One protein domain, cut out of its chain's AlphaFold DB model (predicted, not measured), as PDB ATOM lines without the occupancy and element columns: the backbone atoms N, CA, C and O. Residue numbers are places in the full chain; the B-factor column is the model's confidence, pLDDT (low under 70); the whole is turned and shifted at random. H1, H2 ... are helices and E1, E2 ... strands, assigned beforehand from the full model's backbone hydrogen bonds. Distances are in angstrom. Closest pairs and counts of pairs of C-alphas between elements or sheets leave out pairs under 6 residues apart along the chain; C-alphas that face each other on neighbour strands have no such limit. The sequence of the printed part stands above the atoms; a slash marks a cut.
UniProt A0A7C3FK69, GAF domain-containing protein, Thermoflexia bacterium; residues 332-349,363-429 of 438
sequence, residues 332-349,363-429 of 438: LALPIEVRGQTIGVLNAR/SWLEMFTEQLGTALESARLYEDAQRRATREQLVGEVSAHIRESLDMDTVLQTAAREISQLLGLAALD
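This is residues 332 to 349 and 363 to 429 of the 438 residues of the protein "GAF domain-containing protein" of Thermoflexia bacterium (UniProt A0A7C3FK69). Look first for a small two-stranded hairpin, E1 and E2, packed on one long helix, H1, near its first residues; at the far end of H1 a shorter helix, H2, folds back beside it. Between these two places, residues 378 to 393 of H1 stand free, and H1 runs along most of the length of a rod. The printed part has 85 residues, with two named strands and two named helices in the order E1, E2, H1, H2; the sheet, in the order E1 - E2, is antiparallel, and the class is mixed, helices and strands. The whole is extended, with a radius of gyration of the C-alphas of 22.7 A, and its C-alphas span 69 by 24 by 20 A.

Start at the sheet, where E1, residues 332 to 338, and E2, residues 341 to 349, are antiparallel neighbours and form a hairpin, their directions at 155 degrees. Across this pair you find N 334 and O 346 within hydrogen-bond range at 2.9 A, and N 343 and O 336 at 2.9 A. E2 bends by 50 degrees at residue 344. Go next to H1, residues 363 to 404, which has 15 pairs of C-alphas within 8 A of E1, the closest being those of Ile 336 and Thr 369, 5.2 A apart. With E2 it has 1 such pair, the C-alphas of Leu 346 and Thr 369, 7.2 A apart. Farther along, H1 touches H2, residues 408 to 423, with its residues 398 to 403 alone, and H2 touches H1 with residues 411 to 418 alone. The closest C-alphas there are those of Ile 402 and Val 411, 5.4 A apart. H1 and H2 form a helical hairpin, running opposite ways at a shallow tilt of 22 degrees. H2 is apart from E1 and from E2. In both helices every O i to N i+4 pair is within hydrogen-bond range.

Find C-alpha 332 at (33.073, -11.463, -13.953); from there E1 runs 19.4 A to Val 338, and E2 runs 23.7 A from Gln 341 to Arg 349. Find C-alpha 363 at (44.152, -15.051, -14.196), where H1 begins its 61.7 A to Glu 404. H2 runs 22.2 A from Met 408 to C-alpha 423 at (24.910, -13.684, -59.053).

The C-alphas of Ser 363 and Asp 407, the two farthest apart, are 68.6 A from each other. Residues 350 to 362 are cut out, and C-alphas 349 and 363 are 15.6 A apart across that cut. The links E1 to E2 and H1 to H2 are tight. The mean pLDDT of the printed part is 84.1, and no printed residue is under 70.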
ATOM      1  N   LEU A 332      31.823 -11.927 -13.349       80.31
ATOM      2  CA  LEU A 332      33.073 -11.463 -13.953       80.31
ATOM      3  C   LEU A 332      32.875 -11.306 -15.468       80.31
ATOM      4  O   LEU A 332      32.416 -12.235 -16.131       80.31
ATOM      5  N   ALA A 333      33.214 -10.137 -16.006       83.00
ATOM      6  CA  ALA A 333      33.137  -9.835 -17.432       83.00
ATOM      7  C   ALA A 333      34.547  -9.579 -17.966       83.00
ATOM      8  O   ALA A 333      35.212  -8.649 -17.506       83.00
ATOM      9  N   LEU A 334      34.992 -10.396 -18.917       86.62
ATOM     10  CA  LEU A 334      36.336 -10.332 -19.488       86.62
ATOM     11  C   LEU A 334      36.262 -10.055 -20.992       86.62
ATOM     12  O   LEU A 334      35.508 -10.734 -21.695       86.62
ATOM     13  N   PRO A 335      36.998  -9.061 -21.510       87.69
ATOM     14  CA  PRO A 335      37.007  -8.772 -22.935       87.69
ATOM     15  C   PRO A 335      37.696  -9.903 -23.706       87.69
ATOM     16  O   PRO A 335      38.732 -10.418 -23.300       87.69
ATOM     17  N   ILE A 336      37.126 -10.276 -24.848       89.44
ATOM     18  CA  ILE A 336      37.794 -11.135 -25.827       89.44
ATOM     19  C   ILE A 336      38.480 -10.202 -26.814       89.44
ATOM     20  O   ILE A 336      37.806  -9.499 -27.575       89.44
ATOM     21  N   GLU A 337      39.807 -10.178 -26.789       87.44
ATOM     22  CA  GLU A 337      40.606  -9.283 -27.619       87.44
ATOM     23  C   GLU A 337      41.285 -10.023 -28.768       87.44
ATOM     24  O   GLU A 337      41.823 -11.117 -28.614       87.44
ATOM     25  N   VAL A 338      41.293  -9.388 -29.937       86.50
ATOM     26  CA  VAL A 338      42.105  -9.798 -31.081       86.50
ATOM     27  C   VAL A 338      42.911  -8.590 -31.523       86.50
ATOM     28  O   VAL A 338      42.348  -7.566 -31.899       86.50
ATOM     29  N   ARG A 339      44.244  -8.699 -31.457       79.44
ATOM     30  CA  ARG A 339      45.183  -7.628 -31.845       79.44
ATOM     31  C   ARG A 339      44.872  -6.268 -31.186       79.44
ATOM     32  O   ARG A 339      44.970  -5.230 -31.834       79.44
ATOM     33  N   GLY A 340      44.486  -6.284 -29.908       77.50
ATOM     34  CA  GLY A 340      44.156  -5.083 -29.127       77.50
ATOM     35  C   GLY A 340      42.772  -4.487 -29.406       77.50
ATOM     36  O   GLY A 340      42.475  -3.390 -28.939       77.50
ATOM     37  N   GLN A 341      41.915  -5.176 -30.169       82.50
ATOM     38  CA  GLN A 341      40.515  -4.805 -30.349       82.50
ATOM     39  C   GLN A 341      39.602  -5.797 -29.624       82.50
ATOM     40  O   GLN A 341      39.659  -6.999 -29.876       82.50
ATOM     41  N   THR A 342      38.697  -5.291 -28.785       86.88
ATOM     42  CA  THR A 342      37.638  -6.098 -28.170       86.88
ATOM     43  C   THR A 342      36.604  -6.509 -29.222       86.88
ATOM     44  O   THR A 342      35.929  -5.658 -29.806       86.88
ATOM     45  N   ILE A 343      36.476  -7.814 -29.464       86.00
ATOM     46  CA  ILE A 343      35.514  -8.399 -30.416       86.00
ATOM     47  C   ILE A 343      34.301  -9.034 -29.725       86.00
ATOM     48  O   ILE A 343      33.313  -9.357 -30.381       86.00
ATOM     49  N   GLY A 344      34.363  -9.213 -28.406       82.50
ATOM     50  CA  GLY A 344      33.298  -9.800 -27.601       82.50
ATOM     51  C   GLY A 344      33.600  -9.712 -26.110       82.50
ATOM     52  O   GLY A 344      34.638  -9.191 -25.705       82.50
ATOM     53  N   VAL A 345      32.688 -10.227 -25.288       85.38
ATOM     54  CA  VAL A 345      32.834 -10.270 -23.829       85.38
ATOM     55  C   VAL A 345      32.468 -11.666 -23.340       85.38
ATOM     56  O   VAL A 345      31.415 -12.197 -23.690       85.38
ATOM     57  N   LEU A 346      33.331 -12.253 -22.517       85.62
ATOM     58  CA  LEU A 346      33.042 -13.455 -21.755       85.62
ATOM     59  C   LEU A 346      32.419 -13.052 -20.417       85.62
ATOM     60  O   LEU A 346      33.093 -12.490 -19.557       85.62
ATOM     61  N   ASN A 347      31.140 -13.372 -20.233       84.81
ATOM     62  CA  ASN A 347      30.436 -13.158 -18.972       84.81
ATOM     63  C   ASN A 347      30.375 -14.465 -18.174       84.81
ATOM     64  O   ASN A 347      29.644 -15.391 -18.531       84.81
ATOM     65  N   ALA A 348      31.110 -14.525 -17.068       83.00
ATOM     66  CA  ALA A 348      31.102 -15.638 -16.133       83.00
ATOM     67  C   ALA A 348      30.305 -15.267 -14.873       83.00
ATOM     68  O   ALA A 348      30.506 -14.216 -14.272       83.00
ATOM     69  N   ARG A 349      29.391 -16.141 -14.446       81.94
ATOM     70  CA  ARG A 349      28.613 -15.970 -13.209       81.94
ATOM     71  C   ARG A 349      28.738 -17.210 -12.343       81.94
ATOM     72  O   ARG A 349      28.653 -18.326 -12.856       81.94
ATOM     73  N   SER A 363      42.971 -14.817 -13.350       89.75
ATOM     74  CA  SER A 363      44.152 -15.051 -14.196       89.75
ATOM     75  C   SER A 363      43.929 -16.192 -15.195       89.75
ATOM     76  O   SER A 363      44.310 -16.102 -16.363       89.75
ATOM     77  N   TRP A 364      43.279 -17.275 -14.761       92.44
ATOM     78  CA  TRP A 364      42.946 -18.391 -15.644       92.44
ATOM     79  C   TRP A 364      41.927 -17.996 -16.718       92.44
ATOM     80  O   TRP A 364      42.089 -18.353 -17.887       92.44
ATOM     81  N   LEU A 365      40.889 -17.240 -16.343       86.94
ATOM     82  CA  LEU A 365      39.888 -16.766 -17.295       86.94
ATOM     83  C   LEU A 365      40.455 -15.723 -18.273       86.94
ATOM     84  O   LEU A 365      40.059 -15.737 -19.436       86.94
ATOM     85  N   GLU A 366      41.395 -14.877 -17.845       88.50
ATOM     86  CA  GLU A 366      42.128 -13.944 -18.714       88.50
ATOM     87  C   GLU A 366      42.936 -14.699 -19.783       88.50
ATOM     88  O   GLU A 366      42.765 -14.443 -20.980       88.50
ATOM     89  N   MET A 367      43.716 -15.712 -19.379       90.50
ATOM     90  CA  MET A 367      44.425 -16.597 -20.318       90.50
ATOM     91  C   MET A 367      43.460 -17.307 -21.277       90.50
ATOM     92  O   MET A 367      43.742 -17.461 -22.467       90.50
ATOM     93  N   PHE A 368      42.292 -17.729 -20.785       92.56
ATOM     94  CA  PHE A 368      41.274 -18.345 -21.630       92.56
ATOM     95  C   PHE A 368      40.718 -17.362 -22.666       92.56
ATOM     96  O   PHE A 368      40.573 -17.732 -23.831       92.56
ATOM     97  N   THR A 369      40.428 -16.113 -22.284       90.25
ATOM     98  CA  THR A 369      39.945 -15.092 -23.227       90.25
ATOM     99  C   THR A 369      40.979 -14.728 -24.290       90.25
ATOM    100  O   THR A 369      40.601 -14.532 -25.446       90.25
ATOM    101  N   GLU A 370      42.271 -14.730 -23.950       88.38
ATOM    102  CA  GLU A 370      43.367 -14.527 -24.905       88.38
ATOM    103  C   GLU A 370      43.445 -15.675 -25.929       88.38
ATOM    104  O   GLU A 370      43.468 -15.459 -27.149       88.38
ATOM    105  N   GLN A 371      43.394 -16.921 -25.448       93.00
ATOM    106  CA  GLN A 371      43.397 -18.098 -26.316       93.00
ATOM    107  C   GLN A 371      42.133 -18.169 -27.187       93.00
ATOM    108  O   GLN A 371      42.200 -18.561 -28.355       93.00
ATOM    109  N   LEU A 372      40.981 -17.758 -26.647       90.44
ATOM    110  CA  LEU A 372      39.718 -17.685 -27.379       90.44
ATOM    111  C   LEU A 372      39.794 -16.655 -28.511       90.44
ATOM    112  O   LEU A 372      39.372 -16.962 -29.625       90.44
ATOM    113  N   GLY A 373      40.377 -15.477 -28.267       88.81
ATOM    114  CA  GLY A 373      40.634 -14.480 -29.309       88.81
ATOM    115  C   GLY A 373      41.488 -15.045 -30.449       88.81
ATOM    116  O   GLY A 373      41.124 -14.937 -31.622       88.81
ATOM    117  N   THR A 374      42.573 -15.749 -30.113       89.12
ATOM    118  CA  THR A 374      43.458 -16.403 -31.097       89.12
ATOM    119  C   THR A 374      42.733 -17.476 -31.919       89.12
ATOM    120  O   THR A 374      42.877 -17.544 -33.147       89.12
ATOM    121  N   ALA A 375      41.921 -18.307 -31.263       90.31
ATOM    122  CA  ALA A 375      41.135 -19.343 -31.926       90.31
ATOM    123  C   ALA A 375      40.065 -18.744 -32.853       90.31
ATOM    124  O   ALA A 375      39.886 -19.220 -33.976       90.31
ATOM    125  N   LEU A 376      39.390 -17.678 -32.416       89.56
ATOM    126  CA  LEU A 376      38.388 -16.967 -33.208       89.56
ATOM    127  C   LEU A 376      39.003 -16.285 -34.436       89.56
ATOM    128  O   LEU A 376      38.423 -16.364 -35.518       89.56
ATOM    129  N   GLU A 377      40.190 -15.680 -34.315       90.06
ATOM    130  CA  GLU A 377      40.916 -15.112 -35.465       90.06
ATOM    131  C   GLU A 377      41.309 -16.197 -36.470       90.06
ATOM    132  O   GLU A 377      41.125 -16.029 -37.674       90.06
ATOM    133  N   SER A 378      41.777 -17.346 -35.984       89.62
ATOM    134  CA  SER A 378      42.135 -18.479 -36.844       89.62
ATOM    135  C   SER A 378      40.915 -19.046 -37.575       89.62
ATOM    136  O   SER A 378      40.968 -19.279 -38.782       89.62
ATOM    137  N   ALA A 379      39.796 -19.216 -36.866       88.44
ATOM    138  CA  ALA A 379      38.539 -19.675 -37.451       88.44
ATOM    139  C   ALA A 379      38.019 -18.693 -38.510       88.44
ATOM    140  O   ALA A 379      37.610 -19.110 -39.594       88.44
ATOM    141  N   ARG A 380      38.101 -17.387 -38.232       88.12
ATOM    142  CA  ARG A 380      37.744 -16.334 -39.184       88.12
ATOM    143  C   ARG A 380      38.594 -16.399 -40.452       88.12
ATOM    144  O   ARG A 380      38.049 -16.390 -41.552       88.12
ATOM    145  N   LEU A 381      39.918 -16.458 -40.304       87.25
ATOM    146  CA  LEU A 381      40.851 -16.528 -41.432       87.25
ATOM    147  C   LEU A 381      40.615 -17.780 -42.280       87.25
ATOM    148  O   LEU A 381      40.660 -17.706 -43.507       87.25
ATOM    149  N   TYR A 382      40.323 -18.911 -41.636       88.50
ATOM    150  CA  TYR A 382      39.981 -20.150 -42.323       88.50
ATOM    151  C   TYR A 382      38.665 -20.029 -43.105       88.50
ATOM    152  O   TYR A 382      38.628 -20.384 -44.284       88.50
ATOM    153  N   GLU A 383      37.605 -19.472 -42.503       86.12
ATOM    154  CA  GLU A 383      36.343 -19.209 -43.211       86.12
ATOM    155  C   GLU A 383      36.549 -18.286 -44.424       86.12
ATOM    156  O   GLU A 383      35.992 -18.538 -45.495       86.12
ATOM    157  N   ASP A 384      37.340 -17.220 -44.274       86.25
ATOM    158  CA  ASP A 384      37.629 -16.276 -45.356       86.25
ATOM    159  C   ASP A 384      38.426 -16.945 -46.487       86.25
ATOM    160  O   ASP A 384      38.110 -16.752 -47.664       86.25
ATOM    161  N   ALA A 385      39.428 -17.763 -46.149       87.50
ATOM    162  CA  ALA A 385      40.208 -18.526 -47.119       87.50
ATOM    163  C   ALA A 385      39.335 -19.533 -47.881       87.50
ATOM    164  O   ALA A 385      39.404 -19.603 -49.108       87.50
ATOM    165  N   GLN A 386      38.456 -20.253 -47.178       88.56
ATOM    166  CA  GLN A 386      37.535 -21.205 -47.794       88.56
ATOM    167  C   GLN A 386      36.552 -20.501 -48.740       88.56
ATOM    168  O   GLN A 386      36.374 -20.941 -49.874       88.56
ATOM    169  N   ARG A 387      35.973 -19.363 -48.328       86.12
ATOM    170  CA  ARG A 387      35.089 -18.561 -49.194       86.12
ATOM    171  C   ARG A 387      35.802 -18.063 -50.450       86.12
ATOM    172  O   ARG A 387      35.203 -18.076 -51.526       86.12
ATOM    173  N   ARG A 388      37.061 -17.623 -50.330       86.25
ATOM    174  CA  ARG A 388      37.878 -17.203 -51.482       86.25
ATOM    175  C   ARG A 388      38.127 -18.363 -52.440       86.25
ATOM    176  O   ARG A 388      37.831 -18.216 -53.620       86.25
ATOM    177  N   ALA A 389      38.561 -19.514 -51.929       88.44
ATOM    178  CA  ALA A 389      38.815 -20.702 -52.740       88.44
ATOM    179  C   ALA A 389      37.557 -21.172 -53.491       88.44
ATOM    180  O   ALA A 389      37.608 -21.405 -54.696       88.44
ATOM    181  N   THR A 390      36.402 -21.232 -52.816       87.75
ATOM    182  CA  THR A 390      35.127 -21.582 -53.465       87.75
ATOM    183  C   THR A 390      34.760 -20.588 -54.567       87.75
ATOM    184  O   THR A 390      34.334 -20.992 -55.646       87.75
ATOM    185  N   ARG A 391      34.948 -19.284 -54.328       85.62
ATOM    186  CA  ARG A 391      34.668 -18.254 -55.335       85.62
ATOM    187  C   ARG A 391      35.592 -18.369 -56.547       85.62
ATOM    188  O   ARG A 391      35.120 -18.235 -57.671       85.62
ATOM    189  N   GLU A 392      36.880 -18.602 -56.331       88.00
ATOM    190  CA  GLU A 392      37.856 -18.781 -57.410       88.00
ATOM    191  C   GLU A 392      37.567 -20.038 -58.235       88.00
ATOM    192  O   GLU A 392      37.595 -19.968 -59.463       88.00
ATOM    193  N   GLN A 393      37.208 -21.150 -57.585       87.81
ATOM    194  CA  GLN A 393      36.800 -22.379 -58.270       87.81
ATOM    195  C   GLN A 393      35.580 -22.135 -59.165       87.81
ATOM    196  O   GLN A 393      35.622 -22.468 -60.345       87.81
ATOM    197  N   LEU A 394      34.536 -21.488 -58.637       84.25
ATOM    198  CA  LEU A 394      33.333 -21.145 -59.401       84.25
ATOM    199  C   LEU A 394      33.655 -20.267 -60.620       84.25
ATOM    200  O   LEU A 394      33.180 -20.526 -61.722       84.25
ATOM    201  N   VAL A 395      34.499 -19.242 -60.452       84.88
ATOM    202  CA  VAL A 395      34.940 -18.387 -61.570       84.88
ATOM    203  C   VAL A 395      35.738 -19.190 -62.602       84.88
ATOM    204  O   VAL A 395      35.573 -18.984 -63.808       84.88
ATOM    205  N   GLY A 396      36.589 -20.110 -62.144       83.56
ATOM    206  CA  GLY A 396      37.362 -21.012 -62.990       83.56
ATOM    207  C   GLY A 396      36.482 -21.952 -63.815       83.56
ATOM    208  O   GLY A 396      36.688 -22.044 -65.026       83.56
ATOM    209  N   GLU A 397      35.489 -22.588 -63.188       83.06
ATOM    210  CA  GLU A 397      34.513 -23.487 -63.824       83.06
ATOM    211  C   GLU A 397      33.686 -22.758 -64.888       83.06
ATOM    212  O   GLU A 397      33.650 -23.191 -66.040       83.06
ATOM    213  N   VAL A 398      33.116 -21.593 -64.555       81.25
ATOM    214  CA  VAL A 398      32.369 -20.771 -65.524       81.25
ATOM    215  C   VAL A 398      33.265 -20.376 -66.699       81.25
ATOM    216  O   VAL A 398      32.878 -20.513 -67.858       81.25
ATOM    217  N   SER A 399      34.498 -19.942 -66.428       81.56
ATOM    218  CA  SER A 399      35.448 -19.573 -67.485       81.56
ATOM    219  C   SER A 399      35.852 -20.763 -68.364       81.56
ATOM    220  O   SER A 399      36.116 -20.581 -69.552       81.56
ATOM    221  N   ALA A 400      35.932 -21.969 -67.800       81.62
ATOM    222  CA  ALA A 400      36.225 -23.190 -68.543       81.62
ATOM    223  C   ALA A 400      35.063 -23.566 -69.474       81.62
ATOM    224  O   ALA A 400      35.300 -23.745 -70.667       81.62
ATOM    225  N   HIS A 401      33.822 -23.562 -68.977       76.31
ATOM    226  CA  HIS A 401      32.628 -23.815 -69.793       76.31
ATOM    227  C   HIS A 401      32.459 -22.809 -70.936       76.31
ATOM    228  O   HIS A 401      32.087 -23.180 -72.047       76.31
ATOM    229  N   ILE A 402      32.790 -21.539 -70.694       79.00
ATOM    230  CA  ILE A 402      32.803 -20.502 -71.731       79.00
ATOM    231  C   ILE A 402      33.849 -20.825 -72.815       79.00
ATOM    232  O   ILE A 402      33.551 -20.680 -73.995       79.00
ATOM    233  N   ARG A 403      35.056 -21.287 -72.448       75.12
ATOM    234  CA  ARG A 403      36.141 -21.614 -73.401       75.12
ATOM    235  C   ARG A 403      35.922 -22.902 -74.196       75.12
ATOM    236  O   ARG A 403      36.437 -23.003 -75.304       75.12
ATOM    237  N   GLU A 404      35.210 -23.883 -73.645       75.75
ATOM    238  CA  GLU A 404      34.857 -25.122 -74.361       75.75
ATOM    239  C   GLU A 404      33.852 -24.880 -75.494       75.75
ATOM    240  O   GLU A 404      33.723 -25.696 -76.407       75.75
ATOM    241  N   SER A 405      33.157 -23.743 -75.467       74.88
ATOM    242  CA  SER A 405      32.237 -23.347 -76.521       74.88
ATOM    243  C   SER A 405      32.994 -22.671 -77.673       74.88
ATOM    244  O   SER A 405      33.619 -21.628 -77.503       74.88
ATOM    245  N   LEU A 406      32.952 -23.277 -78.864       73.44
ATOM    246  CA  LEU A 406      33.663 -22.808 -80.068       73.44
ATOM    247  C   LEU A 406      32.861 -21.795 -80.909       73.44
ATOM    248  O   LEU A 406      33.354 -21.321 -81.932       73.44
ATOM    249  N   ASP A 407      31.635 -21.474 -80.499       80.00
ATOM    250  CA  ASP A 407      30.711 -20.592 -81.211       80.00
ATOM    251  C   ASP A 407      30.398 -19.338 -80.384       80.00
ATOM    252  O   ASP A 407      29.996 -19.431 -79.224       80.00
ATOM    253  N   MET A 408      30.573 -18.156 -80.978       76.62
ATOM    254  CA  MET A 408      30.489 -16.876 -80.265       76.62
ATOM    255  C   MET A 408      29.085 -16.594 -79.707       76.62
ATOM    256  O   MET A 408      28.967 -16.037 -78.612       76.62
ATOM    257  N   ASP A 409      28.030 -17.023 -80.402       78.31
ATOM    258  CA  ASP A 409      26.654 -16.888 -79.913       78.31
ATOM    259  C   ASP A 409      26.421 -17.795 -78.694       78.31
ATOM    260  O   ASP A 409      25.854 -17.371 -77.682       78.31
ATOM    261  N   THR A 410      26.939 -19.024 -78.743       79.12
ATOM    262  CA  THR A 410      26.854 -19.998 -77.644       79.12
ATOM    263  C   THR A 410      27.678 -19.567 -76.426       79.12
ATOM    264  O   THR A 410      27.218 -19.709 -75.288       79.12
ATOM    265  N   VAL A 411      28.848 -18.960 -76.641       80.06
ATOM    266  CA  VAL A 411      29.693 -18.350 -75.601       80.06
ATOM    267  C   VAL A 411      28.924 -17.265 -74.844       80.06
ATOM    268  O   VAL A 411      28.861 -17.303 -73.614       80.06
ATOM    269  N   LEU A 412      28.300 -16.320 -75.558       80.38
ATOM    270  CA  LEU A 412      27.559 -15.209 -74.948       80.38
ATOM    271  C   LEU A 412      26.327 -15.691 -74.181       80.38
ATOM    272  O   LEU A 412      26.084 -15.239 -73.063       80.38
ATOM    273  N   GLN A 413      25.569 -16.634 -74.747       81.25
ATOM    274  CA  GLN A 413      24.394 -17.199 -74.081       81.25
ATOM    275  C   GLN A 413      24.762 -18.009 -72.834       81.25
ATOM    276  O   GLN A 413      24.052 -17.937 -71.828       81.25
ATOM    277  N   THR A 414      25.854 -18.775 -72.888       79.75
ATOM    278  CA  THR A 414      26.330 -19.583 -71.755       79.75
ATOM    279  C   THR A 414      26.866 -18.676 -70.654       79.75
ATOM    280  O   THR A 414      26.414 -18.776 -69.517       79.75
ATOM    281  N   ALA A 415      27.718 -17.705 -70.994       77.00
ATOM    282  CA  ALA A 415      28.213 -16.716 -70.043       77.00
ATOM    283  C   ALA A 415      27.066 -15.938 -69.382       77.00
ATOM    284  O   ALA A 415      27.042 -15.792 -68.163       77.00
ATOM    285  N   ALA A 416      26.082 -15.481 -70.163       82.62
ATOM    286  CA  ALA A 416      24.969 -14.709 -69.630       82.62
ATOM    287  C   ALA A 416      24.088 -15.522 -68.669       82.62
ATOM    288  O   ALA A 416      23.662 -15.011 -67.630       82.62
ATOM    289  N   ARG A 417      23.837 -16.794 -68.995       82.31
ATOM    290  CA  ARG A 417      23.056 -17.715 -68.163       82.31
ATOM    291  C   ARG A 417      23.769 -18.035 -66.855       82.31
ATOM    292  O   ARG A 417      23.170 -17.873 -65.796       82.31
ATOM    293  N   GLU A 418      25.036 -18.430 -66.944       80.31
ATOM    294  CA  GLU A 418      25.861 -18.793 -65.790       80.31
ATOM    295  C   GLU A 418      26.044 -17.594 -64.853       80.31
ATOM    296  O   GLU A 418      25.755 -17.689 -63.665       80.31
ATOM    297  N   ILE A 419      26.407 -16.418 -65.380       79.31
ATOM    298  CA  ILE A 419      26.566 -15.194 -64.575       79.31
ATOM    299  C   ILE A 419      25.245 -14.791 -63.907       79.31
ATOM    300  O   ILE A 419      25.244 -14.413 -62.734       79.31
ATOM    301  N   SER A 420      24.116 -14.892 -64.618       83.12
ATOM    302  CA  SER A 420      22.805 -14.550 -64.051       83.12
ATOM    303  C   SER A 420      22.394 -15.499 -62.926       83.12
ATOM    304  O   SER A 420      21.900 -15.036 -61.900       83.12
ATOM    305  N   GLN A 421      22.629 -16.805 -63.083       80.50
ATOM    306  CA  GLN A 421      22.341 -17.796 -62.043       80.50
ATOM    307  C   GLN A 421      23.263 -17.638 -60.832       80.50
ATOM    308  O   GLN A 421      22.792 -17.671 -59.697       80.50
ATOM    309  N   LEU A 422      24.556 -17.409 -61.062       75.88
ATOM    310  CA  LEU A 422      25.574 -17.362 -60.010       75.88
ATOM    311  C   LEU A 422      25.466 -16.093 -59.151       75.88
ATOM    312  O   LEU A 422      25.669 -16.143 -57.939       75.88
ATOM    313  N   LEU A 423      25.104 -14.958 -59.756       76.62
ATOM    314  CA  LEU A 423      24.910 -13.684 -59.053       76.62
ATOM    315  C   LEU A 423      23.446 -13.410 -58.659       76.62
ATOM    316  O   LEU A 423      23.174 -12.379 -58.044       76.62
ATOM    317  N   GLY A 424      22.506 -14.298 -59.003       81.81
ATOM    318  CA  GLY A 424      21.077 -14.117 -58.724       81.81
ATOM    319  C   GLY A 424      20.474 -12.887 -59.411       81.81
ATOM    320  O   GLY A 424      19.624 -12.205 -58.838       81.81
ATOM    321  N   LEU A 425      20.946 -12.555 -60.615       83.88
ATOM    322  CA  LEU A 425      20.522 -11.355 -61.334       83.88
ATOM    323  C   LEU A 425      19.152 -11.575 -61.980       83.88
ATOM    324  O   LEU A 425      18.925 -12.566 -62.670       83.88
ATOM    325  N   ALA A 426      18.249 -10.610 -61.801       80.88
ATOM    326  CA  ALA A 426      16.919 -10.645 -62.413       80.88
ATOM    327  C   ALA A 426      16.948 -10.401 -63.935       80.88
ATOM    328  O   ALA A 426      16.052 -10.843 -64.650       80.88
ATOM    329  N   ALA A 427      17.963  -9.691 -64.433       80.19
ATOM    330  CA  ALA A 427      18.204  -9.473 -65.853       80.19
ATOM    331  C   ALA A 427      19.689  -9.176 -66.091       80.19
ATOM    332  O   ALA A 427      20.321  -8.472 -65.300       80.19
ATOM    333  N   LEU A 428      20.224  -9.682 -67.201       82.69
ATOM    334  CA  LEU A 428      21.578  -9.416 -67.670       82.69
ATOM    335  C   LEU A 428      21.510  -9.133 -69.175       82.69
ATOM    336  O   LEU A 428      20.998  -9.953 -69.934       82.69
ATOM    337  N   ASP A 429      22.006  -7.971 -69.595       83.69
ATOM    338  CA  ASP A 429      22.073  -7.569 -71.003       83.69
ATOM    339  C   ASP A 429      23.542  -7.507 -71.435       83.69
ATOM    340  O   ASP A 429      24.359  -6.844 -70.791       83.69
TER     341      ASP A 429